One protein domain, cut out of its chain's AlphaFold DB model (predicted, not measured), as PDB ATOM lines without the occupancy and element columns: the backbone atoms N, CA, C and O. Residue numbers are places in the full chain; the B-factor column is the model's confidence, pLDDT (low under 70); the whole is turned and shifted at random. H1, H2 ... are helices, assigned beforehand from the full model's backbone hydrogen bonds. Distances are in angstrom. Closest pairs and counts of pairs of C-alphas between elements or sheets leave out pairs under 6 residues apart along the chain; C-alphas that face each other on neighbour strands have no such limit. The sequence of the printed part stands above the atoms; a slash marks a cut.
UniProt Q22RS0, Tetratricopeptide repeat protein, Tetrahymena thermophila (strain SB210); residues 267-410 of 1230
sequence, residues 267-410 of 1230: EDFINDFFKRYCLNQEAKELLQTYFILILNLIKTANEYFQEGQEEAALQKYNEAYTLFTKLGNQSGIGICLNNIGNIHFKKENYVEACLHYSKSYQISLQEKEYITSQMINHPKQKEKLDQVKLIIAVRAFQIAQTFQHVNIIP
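What this domain is: This is residues 267 to 410 of the 1230 residues of the protein "Tetratricopeptide repeat protein" of Tetrahymena thermophila (strain SB210) (UniProt Q22RS0). Five helices stand side by side in an up-and-down bundle, each running against the one before it, like a folded slab in chain order H1 H2 H3 H4 H5. The longest, H1, lies at one edge, and its residues 267 to 286 stick out beyond the body. The printed part has 144 residues, with no named strand; it is all helix and loose, with a radius of gyration of the C-alphas of 19.1 A and spans of 75 by 38 by 21 A.

Where its parts are: H1, residues 267 to 306, is 58.3 A long and begins with C-alpha 267 at (178.054, 196.228, 131.420). H2 is residues 310 to 326, 24.1 A; H3 residues 330 to 346, 24.4 A; H4 residues 350 to 374, 36.0 A. H5, residues 379 to 406, 41.0 A, ends with C-alpha 406 at (173.395, 132.446, 154.828).

How they stand to each other: H1 touches H2 with residues 290 to 305 alone, at a shallow tilt of 17 degrees, opposite ways; their closest C-alphas, of Ala 301 and Ala 313, are 4.1 A apart. H2 and H3 touch, closest at the C-alphas of Tyr 321 and Ile 333, 5.3 A. H3 and H4 touch at the C-alphas of Gly 341 and Ala 353, the closest, 4.2 A. H4 and H5 touch, closest at the C-alphas of Cys 354 and Ile 399, 5.5 A. H1 is apart from H4 and H5. In the five helices every O i to N i+4 pair is within hydrogen-bond range.

The domain as a whole: The C-alphas farthest apart, of Glu 267 and Pro 410, are 75.2 A apart. The printed part has no cut, and its four links are tight. Confidence is under 70 at residues 267 to 268, 270 to 272, 375 to 377 and 407 to 410.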
ATOM      1  N   GLU A 267     178.369 197.234 132.439       62.06
ATOM      2  CA  GLU A 267     178.054 196.228 131.420       62.06
ATOM      3  C   GLU A 267     178.767 194.893 131.718       62.06
ATOM      4  O   GLU A 267     178.182 193.824 131.560       62.06
ATOM      5  N   ASP A 268     179.979 194.951 132.279       62.88
ATOM      6  CA  ASP A 268     180.753 193.792 132.741       62.88
ATOM      7  C   ASP A 268     180.076 192.986 133.865       62.88
ATOM      8  O   ASP A 268     180.153 191.758 133.862       62.88
ATOM      9  N   PHE A 269     179.381 193.636 134.808       73.19
ATOM     10  CA  PHE A 269     178.669 192.937 135.889       73.19
ATOM     11  C   PHE A 269     177.451 192.186 135.343       73.19
ATOM     12  O   PHE A 269     177.242 191.013 135.658       73.19
ATOM     13  N   ILE A 270     176.693 192.838 134.457       69.06
ATOM     14  CA  ILE A 270     175.576 192.222 133.733       69.06
ATOM     15  C   ILE A 270     176.082 191.035 132.893       69.06
ATOM     16  O   ILE A 270     175.480 189.960 132.914       69.06
ATOM     17  N   ASN A 271     177.218 191.191 132.208       65.19
ATOM     18  CA  ASN A 271     177.822 190.142 131.389       65.19
ATOM     19  C   ASN A 271     178.349 188.952 132.213       65.19
ATOM     20  O   ASN A 271     178.123 187.809 131.811       65.19
ATOM     21  N   ASP A 272     178.997 189.165 133.365       68.94
ATOM     22  CA  ASP A 272     179.435 188.058 134.232       68.94
ATOM     23  C   ASP A 272     178.243 187.352 134.903       68.94
ATOM     24  O   ASP A 272     178.213 186.122 134.980       68.94
ATOM     25  N   PHE A 273     177.198 188.093 135.293       70.62
ATOM     26  CA  PHE A 273     175.948 187.499 135.774       70.62
ATOM     27  C   PHE A 273     175.291 186.614 134.700       70.62
ATOM     28  O   PHE A 273     174.946 185.463 134.980       70.62
ATOM     29  N   PHE A 274     175.193 187.085 133.450       70.56
ATOM     30  CA  PHE A 274     174.702 186.260 132.340       70.56
ATOM     31  C   PHE A 274     175.624 185.065 132.034       70.56
ATOM     32  O   PHE A 274     175.111 183.964 131.835       70.56
ATOM     33  N   LYS A 275     176.958 185.220 132.074       76.62
ATOM     34  CA  LYS A 275     177.935 184.116 131.927       76.62
ATOM     35  C   LYS A 275     177.676 183.021 132.971       76.62
ATOM     36  O   LYS A 275     177.537 181.851 132.611       76.62
ATOM     37  N   ARG A 276     177.528 183.393 134.250       72.50
ATOM     38  CA  ARG A 276     177.184 182.475 135.356       72.50
ATOM     39  C   ARG A 276     175.813 181.823 135.166       72.50
ATOM     40  O   ARG A 276     175.676 180.623 135.395       72.50
ATOM     41  N   TYR A 277     174.803 182.586 134.746       72.31
ATOM     42  CA  TYR A 277     173.452 182.073 134.508       72.31
ATOM     43  C   TYR A 277     173.425 181.044 133.365       72.31
ATOM     44  O   TYR A 277     172.893 179.949 133.544       72.31
ATOM     45  N   CYS A 278     174.060 181.342 132.226       71.00
ATOM     46  CA  CYS A 278     174.167 180.417 131.097       71.00
ATOM     47  C   CYS A 278     174.894 179.122 131.486       71.00
ATOM     48  O   CYS A 278     174.367 178.044 131.227       71.00
ATOM     49  N   LEU A 279     176.028 179.208 132.193       77.44
ATOM     50  CA  LEU A 279     176.747 178.028 132.695       77.44
ATOM     51  C   LEU A 279     175.893 177.186 133.662       77.44
ATOM     52  O   LEU A 279     175.904 175.957 133.589       77.44
ATOM     53  N   ASN A 280     175.102 177.823 134.534       74.56
ATOM     54  CA  ASN A 280     174.153 177.123 135.406       74.56
ATOM     55  C   ASN A 280     173.007 176.457 134.622       74.56
ATOM     56  O   ASN A 280     172.574 175.362 134.989       74.56
ATOM     57  N   GLN A 281     172.519 177.075 133.542       80.44
ATOM     58  CA  GLN A 281     171.484 176.480 132.695       80.44
ATOM     59  C   GLN A 281     172.026 175.302 131.869       80.44
ATOM     60  O   GLN A 281     171.403 174.240 131.856       80.44
ATOM     61  N   GLU A 282     173.212 175.429 131.269       82.25
ATOM     62  CA  GLU A 282     173.905 174.319 130.598       82.25
ATOM     63  C   GLU A 282     174.153 173.152 131.569       82.25
ATOM     64  O   GLU A 282     173.891 171.995 131.234       82.25
ATOM     65  N   ALA A 283     174.551 173.440 132.814       79.88
ATOM     66  CA  ALA A 283     174.683 172.430 133.861       79.88
ATOM     67  C   ALA A 283     173.335 171.773 134.237       79.88
ATOM     68  O   ALA A 283     173.289 170.555 134.421       79.88
ATOM     69  N   LYS A 284     172.230 172.537 134.306       82.31
ATOM     70  CA  LYS A 284     170.859 172.031 134.550       82.31
ATOM     71  C   LYS A 284     170.413 171.080 133.428       82.31
ATOM     72  O   LYS A 284     169.909 169.993 133.717       82.31
ATOM     73  N   GLU A 285     170.662 171.433 132.167       86.94
ATOM     74  CA  GLU A 285     170.334 170.611 130.989       86.94
ATOM     75  C   GLU A 285     171.225 169.356 130.874       86.94
ATOM     76  O   GLU A 285     170.734 168.255 130.582       86.94
ATOM     77  N   LEU A 286     172.519 169.471 131.195       87.31
ATOM     78  CA  LEU A 286     173.454 168.345 131.249       87.31
ATOM     79  C   LEU A 286     173.071 167.354 132.362       87.31
ATOM     80  O   LEU A 286     172.985 166.149 132.115       87.31
ATOM     81  N   LEU A 287     172.771 167.850 133.568       87.88
ATOM     82  CA  LEU A 287     172.306 167.038 134.698       87.88
ATOM     83  C   LEU A 287     170.994 166.311 134.362       87.88
ATOM     84  O   LEU A 287     170.852 165.120 134.646       87.88
ATOM     85  N   GLN A 288     170.052 167.002 133.712       89.94
ATOM     86  CA  GLN A 288     168.793 166.411 133.260       89.94
ATOM     87  C   GLN A 288     169.023 165.311 132.212       89.94
ATOM     88  O   GLN A 288     168.387 164.257 132.276       89.94
ATOM     89  N   THR A 289     169.966 165.517 131.289       91.00
ATOM     90  CA  THR A 289     170.366 164.516 130.288       91.00
ATOM     91  C   THR A 289     170.963 163.267 130.943       91.00
ATOM     92  O   THR A 289     170.537 162.152 130.632       91.00
ATOM     93  N   TYR A 290     171.876 163.433 131.908       92.25
ATOM     94  CA  TYR A 290     172.400 162.315 132.700       92.25
ATOM     95  C   TYR A 290     171.293 161.588 133.473       92.25
ATOM     96  O   TYR A 290     171.250 160.360 133.459       92.25
ATOM     97  N   PHE A 291     170.362 162.308 134.102       91.88
ATOM     98  CA  PHE A 291     169.268 161.686 134.852       91.88
ATOM     99  C   PHE A 291     168.348 160.844 133.950       91.88
ATOM    100  O   PHE A 291     167.988 159.724 134.311       91.88
ATOM    101  N   ILE A 292     168.035 161.326 132.741       94.69
ATOM    102  CA  ILE A 292     167.271 160.568 131.734       94.69
ATOM    103  C   ILE A 292     168.040 159.313 131.284       94.69
ATOM    104  O   ILE A 292     167.447 158.237 131.195       94.69
ATOM    105  N   LEU A 293     169.351 159.421 131.035       96.06
ATOM    106  CA  LEU A 293     170.200 158.276 130.687       96.06
ATOM    107  C   LEU A 293     170.183 157.206 131.792       96.06
ATOM    108  O   LEU A 293     169.969 156.031 131.502       96.06
ATOM    109  N   ILE A 294     170.342 157.611 133.054       96.81
ATOM    110  CA  ILE A 294     170.368 156.691 134.198       96.81
ATOM    111  C   ILE A 294     169.006 156.014 134.404       96.81
ATOM    112  O   ILE A 294     168.956 154.801 134.600       96.81
ATOM    113  N   LEU A 295     167.894 156.751 134.297       95.31
ATOM    114  CA  LEU A 295     166.553 156.159 134.378       95.31
ATOM    115  C   LEU A 295     166.304 155.124 133.270       95.31
ATOM    116  O   LEU A 295     165.693 154.089 133.535       95.31
ATOM    117  N   ASN A 296     166.809 155.360 132.054       97.25
ATOM    118  CA  ASN A 296     166.737 154.379 130.971       97.25
ATOM    119  C   ASN A 296     167.578 153.127 131.278       97.25
ATOM    120  O   ASN A 296     167.091 152.018 131.073       97.25
ATOM    121  N   LEU A 297     168.790 153.281 131.826       98.06
ATOM    122  CA  LEU A 297     169.635 152.151 132.236       98.06
ATOM    123  C   LEU A 297     168.969 151.298 133.326       98.06
ATOM    124  O   LEU A 297     168.925 150.080 133.189       98.06
ATOM    125  N   ILE A 298     168.378 151.923 134.352       97.69
ATOM    126  CA  ILE A 298     167.606 151.218 135.394       97.69
ATOM    127  C   ILE A 298     166.401 150.499 134.781       97.69
ATOM    128  O   ILE A 298     166.134 149.352 135.125       97.69
ATOM    129  N   LYS A 299     165.671 151.145 133.863       97.81
ATOM    130  CA  LYS A 299     164.516 150.535 133.192       97.81
ATOM    131  C   LYS A 299     164.923 149.292 132.397       97.81
ATOM    132  O   LYS A 299     164.307 148.249 132.576       97.81
ATOM    133  N   THR A 300     165.985 149.373 131.600       97.81
ATOM    134  CA  THR A 300     166.499 148.230 130.834       97.81
ATOM    135  C   THR A 300     167.110 147.148 131.731       97.81
ATOM    136  O   THR A 300     166.961 145.966 131.441       97.81
ATOM    137  N   ALA A 301     167.707 147.509 132.870       97.81
ATOM    138  CA  ALA A 301     168.137 146.543 133.878       97.81
ATOM    139  C   ALA A 301     166.951 145.806 134.537       97.81
ATOM    140  O   ALA A 301     167.008 144.590 134.715       97.81
ATOM    141  N   ASN A 302     165.852 146.513 134.841       97.44
ATOM    142  CA  ASN A 302     164.606 145.903 135.321       97.44
ATOM    143  C   ASN A 302     164.022 144.938 134.268       97.44
ATOM    144  O   ASN A 302     163.585 143.845 134.622       97.44
ATOM    145  N   GLU A 303     164.021 145.335 132.991       97.75
ATOM    146  CA  GLU A 303     163.523 144.531 131.864       97.75
ATOM    147  C   GLU A 303     164.338 143.237 131.707       97.75
ATOM    148  O   GLU A 303     163.769 142.147 131.766       97.75
ATOM    149  N   TYR A 304     165.671 143.329 131.650       97.81
ATOM    150  CA  TYR A 304     166.544 142.152 131.622       97.81
ATOM    151  C   TYR A 304     166.384 141.254 132.857       97.81
ATOM    152  O   TYR A 304     166.389 140.031 132.726       97.81
ATOM    153  N   PHE A 305     166.190 141.822 134.052       97.00
ATOM    154  CA  PHE A 305     165.970 141.035 135.270       97.00
ATOM    155  C   PHE A 305     164.654 140.239 135.225       97.00
ATOM    156  O   PHE A 305     164.624 139.078 135.640       97.00
ATOM    157  N   GLN A 306     163.587 140.831 134.671       96.06
ATOM    158  CA  GLN A 306     162.298 140.163 134.455       96.06
ATOM    159  C   GLN A 306     162.373 139.070 133.379       96.06
ATOM    160  O   GLN A 306     161.739 138.029 133.529       96.06
ATOM    161  N   GLU A 307     163.183 139.262 132.336       96.25
ATOM    162  CA  GLU A 307     163.463 138.236 131.319       96.25
ATOM    163  C   GLU A 307     164.416 137.124 131.807       96.25
ATOM    164  O   GLU A 307     164.620 136.137 131.103       96.25
ATOM    165  N   GLY A 308     165.009 137.259 132.999       94.06
ATOM    166  CA  GLY A 308     166.014 136.327 133.522       94.06
ATOM    167  C   GLY A 308     167.423 136.519 132.946       94.06
ATOM    168  O   GLY A 308     168.319 135.742 133.262       94.06
ATOM    169  N   GLN A 309     167.653 137.573 132.157       96.69
ATOM    170  CA  GLN A 309     168.965 137.975 131.637       96.69
ATOM    171  C   GLN A 309     169.795 138.685 132.726       96.69
ATOM    172  O   GLN A 309     170.166 139.853 132.614       96.69
ATOM    173  N   GLU A 310     170.059 137.986 133.827       95.25
ATOM    174  CA  GLU A 310     170.589 138.568 135.067       95.25
ATOM    175  C   GLU A 310     171.965 139.222 134.924       95.25
ATOM    176  O   GLU A 310     172.240 140.207 135.599       95.25
ATOM    177  N   GLU A 311     172.817 138.730 134.027       96.38
ATOM    178  CA  GLU A 311     174.133 139.329 133.767       96.38
ATOM    179  C   GLU A 311     174.015 140.652 133.001       96.38
ATOM    180  O   GLU A 311     174.682 141.626 133.348       96.38
ATOM    181  N   ALA A 312     173.102 140.730 132.028       96.69
ATOM    182  CA  ALA A 312     172.790 141.974 131.328       96.69
ATOM    183  C   ALA A 312     172.115 142.992 132.268       96.69
ATOM    184  O   ALA A 312     172.418 144.186 132.219       96.69
ATOM    185  N   ALA A 313     171.261 142.523 133.185       98.12
ATOM    186  CA  ALA A 313     170.698 143.351 134.249       98.12
ATOM    187  C   ALA A 313     171.789 143.888 135.194       98.12
ATOM    188  O   ALA A 313     171.826 145.087 135.469       98.12
ATOM    189  N   LEU A 314     172.715 143.028 135.635       98.12
ATOM    190  CA  LEU A 314     173.832 143.388 136.514       98.12
ATOM    191  C   LEU A 314     174.742 144.442 135.865       98.12
ATOM    192  O   LEU A 314     175.051 145.456 136.491       98.12
ATOM    193  N   GLN A 315     175.107 144.256 134.590       97.94
ATOM    194  CA  GLN A 315     175.862 145.243 133.809       97.94
ATOM    195  C   GLN A 315     175.142 146.601 133.767       97.94
ATOM    196  O   GLN A 315     175.742 147.629 134.081       97.94
ATOM    197  N   LYS A 316     173.837 146.615 133.466       98.25
ATOM    198  CA  LYS A 316     173.061 147.862 133.349       98.25
ATOM    199  C   LYS A 316     172.822 148.560 134.694       98.25
ATOM    200  O   LYS A 316     172.852 149.792 134.734       98.25
ATOM    201  N   TYR A 317     172.687 147.827 135.804       98.44
ATOM    202  CA  TYR A 317     172.714 148.437 137.142       98.44
ATOM    203  C   TYR A 317     174.103 148.970 137.516       98.44
ATOM    204  O   TYR A 317     174.174 150.019 138.149       98.44
ATOM    205  N   ASN A 318     175.197 148.322 137.103       98.12
ATOM    206  CA  ASN A 318     176.560 148.815 137.343       98.12
ATOM    207  C   ASN A 318     176.882 150.080 136.520       98.12
ATOM    208  O   ASN A 318     177.527 151.002 137.029       98.12
ATOM    209  N   GLU A 319     176.374 150.189 135.289       97.94
ATOM    210  CA  GLU A 319     176.411 151.429 134.496       97.94
ATOM    211  C   GLU A 319     175.631 152.561 135.190       97.94
ATOM    212  O   GLU A 319     176.162 153.658 135.382       97.94
ATOM    213  N   ALA A 320     174.399 152.286 135.639       98.31
ATOM    214  CA  ALA A 320     173.570 153.246 136.375       98.31
ATOM    215  C   ALA A 320     174.207 153.676 137.714       98.31
ATOM    216  O   ALA A 320     174.250 154.868 138.020       98.31
ATOM    217  N   TYR A 321     174.761 152.725 138.473       98.25
ATOM    218  CA  TYR A 321     175.517 152.950 139.706       98.25
ATOM    219  C   TYR A 321     176.707 153.881 139.456       98.25
ATOM    220  O   TYR A 321     176.846 154.899 140.127       98.25
ATOM    221  N   THR A 322     177.527 153.584 138.443       97.88
ATOM    222  CA  THR A 322     178.714 154.382 138.093       97.88
ATOM    223  C   THR A 322     178.347 155.829 137.764       97.88
ATOM    224  O   THR A 322     179.034 156.761 138.187       97.88
ATOM    225  N   LEU A 323     177.245 156.039 137.039       97.25
ATOM    226  CA  LEU A 323     176.753 157.376 136.716       97.25
ATOM    227  C   LEU A 323     176.164 158.098 137.939       97.25
ATOM    228  O   LEU A 323     176.489 159.265 138.148       97.25
ATOM    229  N   PHE A 324     175.380 157.434 138.797       97.19
ATOM    230  CA  PHE A 324     174.915 158.048 140.048       97.19
ATOM    231  C   PHE A 324     176.069 158.408 140.995       97.19
ATOM    232  O   PHE A 324     176.018 159.470 141.613       97.19
ATOM    233  N   THR A 325     177.120 157.586 141.064       96.25
ATOM    234  CA  THR A 325     178.349 157.879 141.819       96.25
ATOM    235  C   THR A 325     179.049 159.124 141.273       96.25
ATOM    236  O   THR A 325     179.389 160.011 142.052       96.25
ATOM    237  N   LYS A 326     179.169 159.267 139.944       94.81
ATOM    238  CA  LYS A 326     179.693 160.493 139.306       94.81
ATOM    239  C   LYS A 326     178.831 161.736 139.572       94.81
ATOM    240  O   LYS A 326     179.372 162.833 139.639       94.81
ATOM    241  N   LEU A 327     177.518 161.574 139.756       94.44
ATOM    242  CA  LEU A 327     176.596 162.650 140.149       94.44
ATOM    243  C   LEU A 327     176.524 162.897 141.672       94.44
ATOM    244  O   LEU A 327     175.800 163.794 142.099       94.44
ATOM    245  N   GLY A 328     177.184 162.085 142.506       94.06
ATOM    246  CA  GLY A 328     177.036 162.126 143.969       94.06
ATOM    247  C   GLY A 328     175.629 161.773 144.486       94.06
ATOM    248  O   GLY A 328     175.299 162.068 145.635       94.06
ATOM    249  N   ASN A 329     174.773 161.162 143.659       94.81
ATOM    250  CA  ASN A 329     173.366 160.908 143.974       94.81
ATOM    251  C   ASN A 329     173.203 159.643 144.832       94.81
ATOM    252  O   ASN A 329     172.887 158.565 144.326       94.81
ATOM    253  N   GLN A 330     173.400 159.798 146.142       94.88
ATOM    254  CA  GLN A 330     173.331 158.718 147.132       94.88
ATOM    255  C   GLN A 330     172.050 157.873 147.037       94.88
ATOM    256  O   GLN A 330     172.127 156.647 146.992       94.88
ATOM    257  N   SER A 331     170.873 158.492 146.907       93.44
ATOM    258  CA  SER A 331     169.601 157.764 146.771       93.44
ATOM    259  C   SER A 331     169.607 156.817 145.562       93.44
ATOM    260  O   SER A 331     169.171 155.669 145.662       93.44
ATOM    261  N   GLY A 332     170.160 157.272 144.432       96.00
ATOM    262  CA  GLY A 332     170.335 156.476 143.217       96.00
ATOM    263  C   GLY A 332     171.351 155.337 143.361       96.00
ATOM    264  O   GLY A 332     171.072 154.210 142.941       96.00
ATOM    265  N   ILE A 333     172.489 155.598 144.015       97.62
ATOM    266  CA  ILE A 333     173.502 154.583 144.365       97.62
ATOM    267  C   ILE A 333     172.852 153.471 145.208       97.62
ATOM    268  O   ILE A 333     172.990 152.288 144.892       97.62
ATOM    269  N   GLY A 334     172.067 153.847 146.225       97.50
ATOM    270  CA  GLY A 334     171.316 152.916 147.070       97.50
ATOM    271  C   GLY A 334     170.295 152.076 146.293       97.50
ATOM    272  O   GLY A 334     170.210 150.869 146.520       97.50
ATOM    273  N   ILE A 335     169.557 152.670 145.347       96.69
ATOM    274  CA  ILE A 335     168.620 151.939 144.468       96.69
ATOM    275  C   ILE A 335     169.359 150.903 143.607       96.69
ATOM    276  O   ILE A 335     168.922 149.756 143.533       96.69
ATOM    277  N   CYS A 336     170.494 151.265 143.005       98.12
ATOM    278  CA  CYS A 336     171.264 150.324 142.189       98.12
ATOM    279  C   CYS A 336     171.817 149.169 143.037       98.12
ATOM    280  O   CYS A 336     171.642 148.013 142.665       98.12
ATOM    281  N   LEU A 337     172.389 149.456 144.213       98.38
ATOM    282  CA  LEU A 337     172.866 148.423 145.144       98.38
ATOM    283  C   LEU A 337     171.750 147.483 145.613       98.38
ATOM    284  O   LEU A 337     171.969 146.281 145.694       98.38
ATOM    285  N   ASN A 338     170.548 148.007 145.873       98.06
ATOM    286  CA  ASN A 338     169.388 147.186 146.215       98.06
ATOM    287  C   ASN A 338     169.036 146.203 145.088       98.06
ATOM    288  O   ASN A 338     168.799 145.026 145.335       98.06
ATOM    289  N   ASN A 339     169.018 146.678 143.843       98.12
ATOM    290  CA  ASN A 339     168.626 145.850 142.708       98.12
ATOM    291  C   ASN A 339     169.727 144.861 142.288       98.12
ATOM    292  O   ASN A 339     169.412 143.767 141.827       98.12
ATOM    293  N   ILE A 340     170.997 145.200 142.521       98.44
ATOM    294  CA  ILE A 340     172.114 144.249 142.463       98.44
ATOM    295  C   ILE A 340     171.927 143.171 143.545       98.44
ATOM    296  O   ILE A 340     171.964 141.987 143.227       98.44
ATOM    297  N   GLY A 341     171.600 143.553 144.786       98.06
ATOM    298  CA  GLY A 341     171.247 142.613 145.857       98.06
ATOM    299  C   GLY A 341     170.115 141.652 145.468       98.06
ATOM    300  O   GLY A 341     170.243 140.448 145.680       98.06
ATOM    301  N   ASN A 342     169.067 142.149 144.798       97.50
ATOM    302  CA  ASN A 342     167.983 141.317 144.257       97.50
ATOM    303  C   ASN A 342     168.477 140.287 143.215       97.50
ATOM    304  O   ASN A 342     167.949 139.176 143.176       97.50
ATOM    305  N   ILE A 343     169.473 140.625 142.381       97.75
ATOM    306  CA  ILE A 343     170.080 139.678 141.427       97.75
ATOM    307  C   ILE A 343     170.846 138.589 142.175       97.75
ATOM    308  O   ILE A 343     170.577 137.411 141.958       97.75
ATOM    309  N   HIS A 344     171.762 138.959 143.072       97.56
ATOM    310  CA  HIS A 344     172.546 137.972 143.820       97.56
ATOM    311  C   HIS A 344     171.649 137.084 144.698       97.56
ATOM    312  O   HIS A 344     171.893 135.887 144.797       97.56
ATOM    313  N   PHE A 345     170.546 137.620 145.239       96.81
ATOM    314  CA  PHE A 345     169.544 136.831 145.960       96.81
ATOM    315  C   PHE A 345     168.850 135.799 145.060       96.81
ATOM    316  O   PHE A 345     168.694 134.646 145.452       96.81
ATOM    317  N   LYS A 346     168.468 136.196 143.838       95.75
ATOM    318  CA  LYS A 346     167.841 135.307 142.846       95.75
ATOM    319  C   LYS A 346     168.805 134.247 142.294       95.75
ATOM    320  O   LYS A 346     168.349 133.175 141.913       95.75
ATOM    321  N   LYS A 347     170.115 134.523 142.312       95.25
ATOM    322  CA  LYS A 347     171.192 133.560 142.021       95.25
ATOM    323  C   LYS A 347     171.537 132.622 143.185       95.25
ATOM    324  O   LYS A 347     172.432 131.806 143.028       95.25
ATOM    325  N   GLU A 348     170.873 132.749 144.337       95.81
ATOM    326  CA  GLU A 348     171.199 132.035 145.587       95.81
ATOM    327  C   GLU A 348     172.586 132.401 146.176       95.81
ATOM    328  O   GLU A 348     173.037 131.831 147.169       95.81
ATOM    329  N   ASN A 349     173.229 133.457 145.658       95.75
ATOM    330  CA  ASN A 349     174.472 134.035 146.176       95.75
ATOM    331  C   ASN A 349     174.182 134.936 147.398       95.75
ATOM    332  O   ASN A 349     174.392 136.154 147.386       95.75
ATOM    333  N   TYR A 350     173.654 134.341 148.470       95.81
ATOM    334  CA  TYR A 350     173.078 135.068 149.608       95.81
ATOM    335  C   TYR A 350     174.067 135.976 150.358       95.81
ATOM    336  O   TYR A 350     173.658 137.022 150.865       95.81
ATOM    337  N   VAL A 351     175.359 135.627 150.392       95.56
ATOM    338  CA  VAL A 351     176.422 136.457 150.996       95.56
ATOM    339  C   VAL A 351     176.582 137.773 150.228       95.56
ATOM    340  O   VAL A 351     176.520 138.855 150.810       95.56
ATOM    341  N   GLU A 352     176.703 137.695 148.903       94.44
ATOM    342  CA  GLU A 352     176.842 138.858 148.020       94.44
ATOM    343  C   GLU A 352     175.573 139.722 148.045       94.44
ATOM    344  O   GLU A 352     175.649 140.949 148.151       94.44
ATOM    345  N   ALA A 353     174.396 139.087 148.059       97.62
ATOM    346  CA  ALA A 353     173.119 139.767 148.241       97.62
ATOM    347  C   ALA A 353     173.082 140.569 149.554       97.62
ATOM    348  O   ALA A 353     172.768 141.762 149.543       97.62
ATOM    349  N   CYS A 354     173.474 139.946 150.671       97.12
ATOM    350  CA  CYS A 354     173.527 140.578 151.988       97.12
ATOM    351  C   CYS A 354     174.496 141.773 152.025       97.12
ATOM    352  O   CYS A 354     174.155 142.826 152.574       97.12
ATOM    353  N   LEU A 355     175.672 141.657 151.397       97.44
ATOM    354  CA  LEU A 355     176.645 142.753 151.274       97.44
ATOM    355  C   LEU A 355     176.070 143.939 150.483       97.44
ATOM    356  O   LEU A 355     176.211 145.094 150.894       97.44
ATOM    357  N   HIS A 356     175.390 143.671 149.366       97.88
ATOM    358  CA  HIS A 356     174.776 144.710 148.539       97.88
ATOM    359  C   HIS A 356     173.574 145.381 149.223       97.88
ATOM    360  O   HIS A 356     173.480 146.614 149.205       97.88
ATOM    361  N   TYR A 357     172.710 144.622 149.909       98.00
ATOM    362  CA  TYR A 357     171.639 145.200 150.725       98.00
ATOM    363  C   TYR A 357     172.186 145.997 151.918       98.00
ATOM    364  O   TYR A 357     171.679 147.083 152.190       98.00
ATOM    365  N   SER A 358     173.252 145.538 152.584       97.50
ATOM    366  CA  SER A 358     173.873 146.246 153.718       97.50
ATOM    367  C   SER A 358     174.481 147.589 153.307       97.50
ATOM    368  O   SER A 358     174.201 148.610 153.938       97.50
ATOM    369  N   LYS A 359     175.218 147.634 152.188       97.44
ATOM    370  CA  LYS A 359     175.720 148.891 151.599       97.44
ATOM    371  C   LYS A 359     174.567 149.826 151.209       97.44
ATOM    372  O   LYS A 359     174.612 151.025 151.473       97.44
ATOM    373  N   SER A 360     173.490 149.275 150.646       97.62
ATOM    374  CA  SER A 360     172.274 150.032 150.328       97.62
ATOM    375  C   SER A 360     171.567 150.581 151.583       97.62
ATOM    376  O   SER A 360     171.097 151.721 151.594       97.62
ATOM    377  N   TYR A 361     171.507 149.809 152.670       97.62
ATOM    378  CA  TYR A 361     170.912 150.201 153.949       97.62
ATOM    379  C   TYR A 361     171.689 151.349 154.614       97.62
ATOM    380  O   TYR A 361     171.083 152.358 154.982       97.62
ATOM    381  N   GLN A 362     173.023 151.252 154.672       97.31
ATOM    382  CA  GLN A 362     173.904 152.311 155.187       97.31
ATOM    383  C   GLN A 362     173.684 153.652 154.470       97.31
ATOM    384  O   GLN A 362     173.550 154.687 155.123       97.31
ATOM    385  N   ILE A 363     173.565 153.641 153.138       96.25
ATOM    386  CA  ILE A 363     173.321 154.853 152.340       96.25
ATOM    387  C   ILE A 363     171.989 155.525 152.705       96.25
ATOM    388  O   ILE A 363     171.930 156.748 152.828       96.25
ATOM    389  N   SER A 364     170.914 154.761 152.936       95.44
ATOM    390  CA  SER A 364     169.645 155.370 153.364       95.44
ATOM    391  C   SER A 364     169.619 155.772 154.841       95.44
ATOM    392  O   SER A 364     168.889 156.704 155.168       95.44
ATOM    393  N   LEU A 365     170.445 155.183 155.717       95.31
ATOM    394  CA  LEU A 365     170.695 155.758 157.047       95.31
ATOM    395  C   LEU A 365     171.366 157.135 156.938       95.31
ATOM    396  O   LEU A 365     170.873 158.087 157.539       95.31
ATOM    397  N   GLN A 366     172.410 157.271 156.114       94.50
ATOM    398  CA  GLN A 366     173.068 158.559 155.859       94.50
ATOM    399  C   GLN A 366     172.098 159.588 155.258       94.50
ATOM    400  O   GLN A 366     172.076 160.742 155.683       94.50
ATOM    401  N   GLU A 367     171.233 159.181 154.321       92.94
ATOM    402  CA  GLU A 367     170.196 160.065 153.780       92.94
ATOM    403  C   GLU A 367     169.154 160.470 154.841       92.94
ATOM    404  O   GLU A 367     168.763 161.637 154.899       92.94
ATOM    405  N   LYS A 368     168.736 159.550 155.721       93.81
ATOM    406  CA  LYS A 368     167.842 159.853 156.852       93.81
ATOM    407  C   LYS A 368     168.477 160.859 157.809       93.81
ATOM    408  O   LYS A 368     167.803 161.808 158.207       93.81
ATOM    409  N   GLU A 369     169.739 160.666 158.184       92.69
ATOM    410  CA  GLU A 369     170.476 161.587 159.058       92.69
ATOM    411  C   GLU A 369     170.630 162.962 158.406       92.69
ATOM    412  O   GLU A 369     170.321 163.972 159.040       92.69
ATOM    413  N   TYR A 370     170.991 163.005 157.118       90.00
ATOM    414  CA  TYR A 370     171.062 164.245 156.351       90.00
ATOM    415  C   TYR A 370     169.715 164.979 156.344       90.00
ATOM    416  O   TYR A 370     169.662 166.126 156.780       90.00
ATOM    417  N   ILE A 371     168.616 164.325 155.943       87.88
ATOM    418  CA  ILE A 371     167.279 164.943 155.941       87.88
ATOM    419  C   ILE A 371     166.914 165.428 157.348       87.88
ATOM    420  O   ILE A 371     166.545 166.587 157.506       87.88
ATOM    421  N   THR A 372     167.083 164.591 158.375       87.62
ATOM    422  CA  THR A 372     166.747 164.949 159.766       87.62
ATOM    423  C   THR A 372     167.560 166.157 160.253       87.62
ATOM    424  O   THR A 372     167.018 167.010 160.949       87.62
ATOM    425  N   SER A 373     168.825 166.295 159.835       88.12
ATOM    426  CA  SER A 373     169.661 167.464 160.154       88.12
ATOM    427  C   SER A 373     169.205 168.765 159.475       88.12
ATOM    428  O   SER A 373     169.512 169.848 159.971       88.12
ATOM    429  N   GLN A 374     168.469 168.662 158.362       82.25
ATOM    430  CA  GLN A 374     167.907 169.791 157.612       82.25
ATOM    431  C   GLN A 374     166.476 170.152 158.051       82.25
ATOM    432  O   GLN A 374     165.970 171.189 157.623       82.25
ATOM    433  N   MET A 375     165.824 169.333 158.892       69.81
ATOM    434  CA  MET A 375     164.415 169.492 159.288       69.81
ATOM    435  C   MET A 375     164.171 170.617 160.299       69.81
ATOM    436  O   MET A 375     163.748 170.398 161.432       69.81
ATOM    437  N   ILE A 376     164.339 171.851 159.826       55.78
ATOM    438  CA  ILE A 376     163.739 173.041 160.423       55.78
ATOM    439  C   ILE A 376     162.473 173.380 159.613       55.78
ATOM    440  O   ILE A 376     162.515 174.018 158.565       55.78
ATOM    441  N   ASN A 377     161.331 172.924 160.130       55.59
ATOM    442  CA  ASN A 377     159.969 173.399 159.840       55.59
ATOM    443  C   ASN A 377     159.354 173.199 158.429       55.59
ATOM    444  O   ASN A 377     158.238 173.668 158.216       55.59
ATOM    445  N   HIS A 378     159.971 172.484 157.474       73.00
ATOM    446  CA  HIS A 378     159.387 172.348 156.121       73.00
ATOM    447  C   HIS A 378     158.626 171.014 155.874       73.00
ATOM    448  O   HIS A 378     159.253 169.952 155.848       73.00
ATOM    449  N   PRO A 379     157.303 171.014 155.574       80.19
ATOM    450  CA  PRO A 379     156.514 169.774 155.435       80.19
ATOM    451  C   PRO A 379     156.973 168.826 154.313       80.19
ATOM    452  O   PRO A 379     156.957 167.612 154.504       80.19
ATOM    453  N   LYS A 380     157.475 169.348 153.182       79.56
ATOM    454  CA  LYS A 380     158.041 168.533 152.083       79.56
ATOM    455  C   LYS A 380     159.215 167.644 152.530       79.56
ATOM    456  O   LYS A 380     159.431 166.577 151.962       79.56
ATOM    457  N   GLN A 381     159.972 168.055 153.551       81.69
ATOM    458  CA  GLN A 381     161.059 167.238 154.099       81.69
ATOM    459  C   GLN A 381     160.543 166.106 154.998       81.69
ATOM    460  O   GLN A 381     161.174 165.054 155.039       81.69
ATOM    461  N   LYS A 382     159.387 166.280 155.662       84.00
ATOM    462  CA  LYS A 382     158.738 165.218 156.450       84.00
ATOM    463  C   LYS A 382     158.326 164.055 155.546       84.00
ATOM    464  O   LYS A 382     158.696 162.921 155.824       84.00
ATOM    465  N   GLU A 383     157.664 164.350 154.425       88.06
ATOM    466  CA  GLU A 383     157.293 163.333 153.430       88.06
ATOM    467  C   GLU A 383     158.528 162.563 152.930       88.06
ATOM    468  O   GLU A 383     158.542 161.331 152.946       88.06
ATOM    469  N   LYS A 384     159.610 163.272 152.568       87.06
ATOM    470  CA  LYS A 384     160.858 162.624 152.140       87.06
ATOM    471  C   LYS A 384     161.491 161.782 153.257       87.06
ATOM    472  O   LYS A 384     161.969 160.681 152.989       87.06
ATOM    473  N   LEU A 385     161.484 162.258 154.504       89.31
ATOM    474  CA  LEU A 385     161.971 161.489 155.651       89.31
ATOM    475  C   LEU A 385     161.176 160.187 155.825       89.31
ATOM    476  O   LEU A 385     161.772 159.139 156.064       89.31
ATOM    477  N   ASP A 386     159.852 160.240 155.691       91.19
ATOM    478  CA  ASP A 386     158.974 159.081 155.862       91.19
ATOM    479  C   ASP A 386     159.124 158.067 154.710       91.19
ATOM    480  O   ASP A 386     159.194 156.861 154.961       91.19
ATOM    481  N   GLN A 387     159.338 158.532 153.472       91.00
ATOM    482  CA  GLN A 387     159.762 157.678 152.350       91.00
ATOM    483  C   GLN A 387     161.105 156.976 152.639       91.00
ATOM    484  O   GLN A 387     161.236 155.769 152.424       91.00
ATOM    485  N   VAL A 388     162.102 157.691 153.176       91.56
ATOM    486  CA  VAL A 388     163.415 157.103 153.502       91.56
ATOM    487  C   VAL A 388     163.330 156.134 154.691       91.56
ATOM    488  O   VAL A 388     163.980 155.090 154.653       91.56
ATOM    489  N   LYS A 389     162.484 156.388 155.704       92.75
ATOM    490  CA  LYS A 389     162.187 155.412 156.776       92.75
ATOM    491  C   LYS A 389     161.640 154.097 156.210       92.75
ATOM    492  O   LYS A 389     162.095 153.033 156.625       92.75
ATOM    493  N   LEU A 390     160.705 154.161 155.257       93.38
ATOM    494  CA  LEU A 390     160.150 152.971 154.605       93.38
ATOM    495  C   LEU A 390     161.231 152.197 153.830       93.38
ATOM    496  O   LEU A 390     161.323 150.979 153.954       93.38
ATOM    497  N   ILE A 391     162.096 152.901 153.095       92.06
ATOM    498  CA  ILE A 391     163.228 152.301 152.369       92.06
ATOM    499  C   ILE A 391     164.213 151.605 153.327       92.06
ATOM    500  O   ILE A 391     164.674 150.502 153.036       92.06
ATOM    501  N   ILE A 392     164.509 152.209 154.484       94.00
ATOM    502  CA  ILE A 392     165.342 151.605 155.542       94.00
ATOM    503  C   ILE A 392     164.707 150.309 156.062       94.00
ATOM    504  O   ILE A 392     165.407 149.306 156.186       94.00
ATOM    505  N   ALA A 393     163.396 150.306 156.328       94.06
ATOM    506  CA  ALA A 393     162.682 149.126 156.818       94.06
ATOM    507  C   ALA A 393     162.679 147.975 155.795       94.06
ATOM    508  O   ALA A 393     162.968 146.836 156.155       94.06
ATOM    509  N   VAL A 394     162.431 148.274 154.513       94.31
ATOM    510  CA  VAL A 394     162.478 147.281 153.425       94.31
ATOM    511  C   VAL A 394     163.882 146.677 153.288       94.31
ATOM    512  O   VAL A 394     164.012 145.455 153.240       94.31
ATOM    513  N   ARG A 395     164.939 147.501 153.336       94.06
ATOM    514  CA  ARG A 395     166.329 147.016 153.250       94.06
ATOM    515  C   ARG A 395     166.749 146.201 154.473       94.06
ATOM    516  O   ARG A 395     167.401 145.177 154.307       94.06
ATOM    517  N   ALA A 396     166.330 146.586 155.680       92.50
ATOM    518  CA  ALA A 396     166.544 145.777 156.883       92.50
ATOM    519  C   ALA A 396     165.854 144.404 156.788       92.50
ATOM    520  O   ALA A 396     166.440 143.392 157.170       92.50
ATOM    521  N   PHE A 397     164.641 144.355 156.231       95.19
ATOM    522  CA  PHE A 397     163.914 143.108 155.993       95.19
ATOM    523  C   PHE A 397     164.612 142.218 154.951       95.19
ATOM    524  O   PHE A 397     164.813 141.035 155.214       95.19
ATOM    525  N   GLN A 398     165.074 142.779 153.825       94.94
ATOM    526  CA  GLN A 398     165.864 142.045 152.823       94.94
ATOM    527  C   GLN A 398     167.161 141.471 153.419       94.94
ATOM    528  O   GLN A 398     167.473 140.306 153.187       94.94
ATOM    529  N   ILE A 399     167.881 142.252 154.239       93.50
ATOM    530  CA  ILE A 399     169.077 141.795 154.968       93.50
ATOM    531  C   ILE A 399     168.732 140.614 155.889       93.50
ATOM    532  O   ILE A 399     169.405 139.581 155.852       93.50
ATOM    533  N   ALA A 400     167.660 140.729 156.679       92.06
ATOM    534  CA  ALA A 400     167.210 139.664 157.575       92.06
ATOM    535  C   ALA A 400     166.824 138.382 156.812       92.06
ATOM    536  O   ALA A 400     167.208 137.291 157.234       92.06
ATOM    537  N   GLN A 401     166.144 138.505 155.665       92.75
ATOM    538  CA  GLN A 401     165.874 137.374 154.774       92.75
ATOM    539  C   GLN A 401     167.178 136.747 154.259       92.75
ATOM    540  O   GLN A 401     167.347 135.537 154.383       92.75
ATOM    541  N   THR A 402     168.144 137.531 153.760       91.88
ATOM    542  CA  THR A 402     169.430 136.966 153.308       91.88
ATOM    543  C   THR A 402     170.179 136.233 154.413       91.88
ATOM    544  O   THR A 402     170.690 135.146 154.162       91.88
ATOM    545  N   PHE A 403     170.195 136.755 155.645       89.12
ATOM    546  CA  PHE A 403     170.849 136.078 156.767       89.12
ATOM    547  C   PHE A 403     170.194 134.741 157.133       89.12
ATOM    548  O   PHE A 403     170.906 133.822 157.532       89.12
ATOM    549  N   GLN A 404     168.875 134.585 156.963       88.56
ATOM    550  CA  GLN A 404     168.219 133.285 157.157       88.56
ATOM    551  C   GLN A 404     168.747 132.225 156.180       88.56
ATOM    552  O   GLN A 404     168.921 131.081 156.585       88.56
ATOM    553  N   HIS A 405     169.064 132.607 154.939       86.56
ATOM    554  CA  HIS A 405     169.677 131.702 153.966       86.56
ATOM    555  C   HIS A 405     171.188 131.505 154.200       86.56
ATOM    556  O   HIS A 405     171.660 130.373 154.138       86.56
ATOM    557  N   VAL A 406     171.949 132.560 154.531       80.25
ATOM    558  CA  VAL A 406     173.395 132.446 154.828       80.25
ATOM    559  C   VAL A 406     173.656 131.525 156.024       80.25
ATOM    560  O   VAL A 406     174.558 130.700 155.965       80.25
ATOM    561  N   ASN A 407     172.830 131.585 157.074       68.81
ATOM    562  CA  ASN A 407     172.974 130.738 158.268       68.81
ATOM    563  C   ASN A 407     172.641 129.242 158.041       68.81
ATOM    564  O   ASN A 407     172.702 128.457 158.987       68.81
ATOM    565  N   ILE A 408     172.265 128.846 156.818       65.25
ATOM    566  CA  ILE A 408     172.058 127.446 156.406       65.25
ATOM    567  C   ILE A 408     173.302 126.895 155.670       65.25
ATOM    568  O   ILE A 408     173.460 125.680 155.548       65.25
ATOM    569  N   ILE A 409     174.215 127.769 155.227       54.56
ATOM    570  CA  ILE A 409     175.488 127.407 154.586       54.56
ATOM    571  C   ILE A 409     176.464 126.884 155.665       54.56
ATOM    572  O   ILE A 409     176.539 127.472 156.747       54.56
ATOM    573  N   PRO A 410     177.208 125.782 155.431       41.97
ATOM    574  CA  PRO A 410     178.183 125.272 156.395       41.97
ATOM    575  C   PRO A 410     179.307 126.281 156.692       41.97
ATOM    576  O   PRO A 410     179.739 127.042 155.832       41.97
TER     577      PRO A 410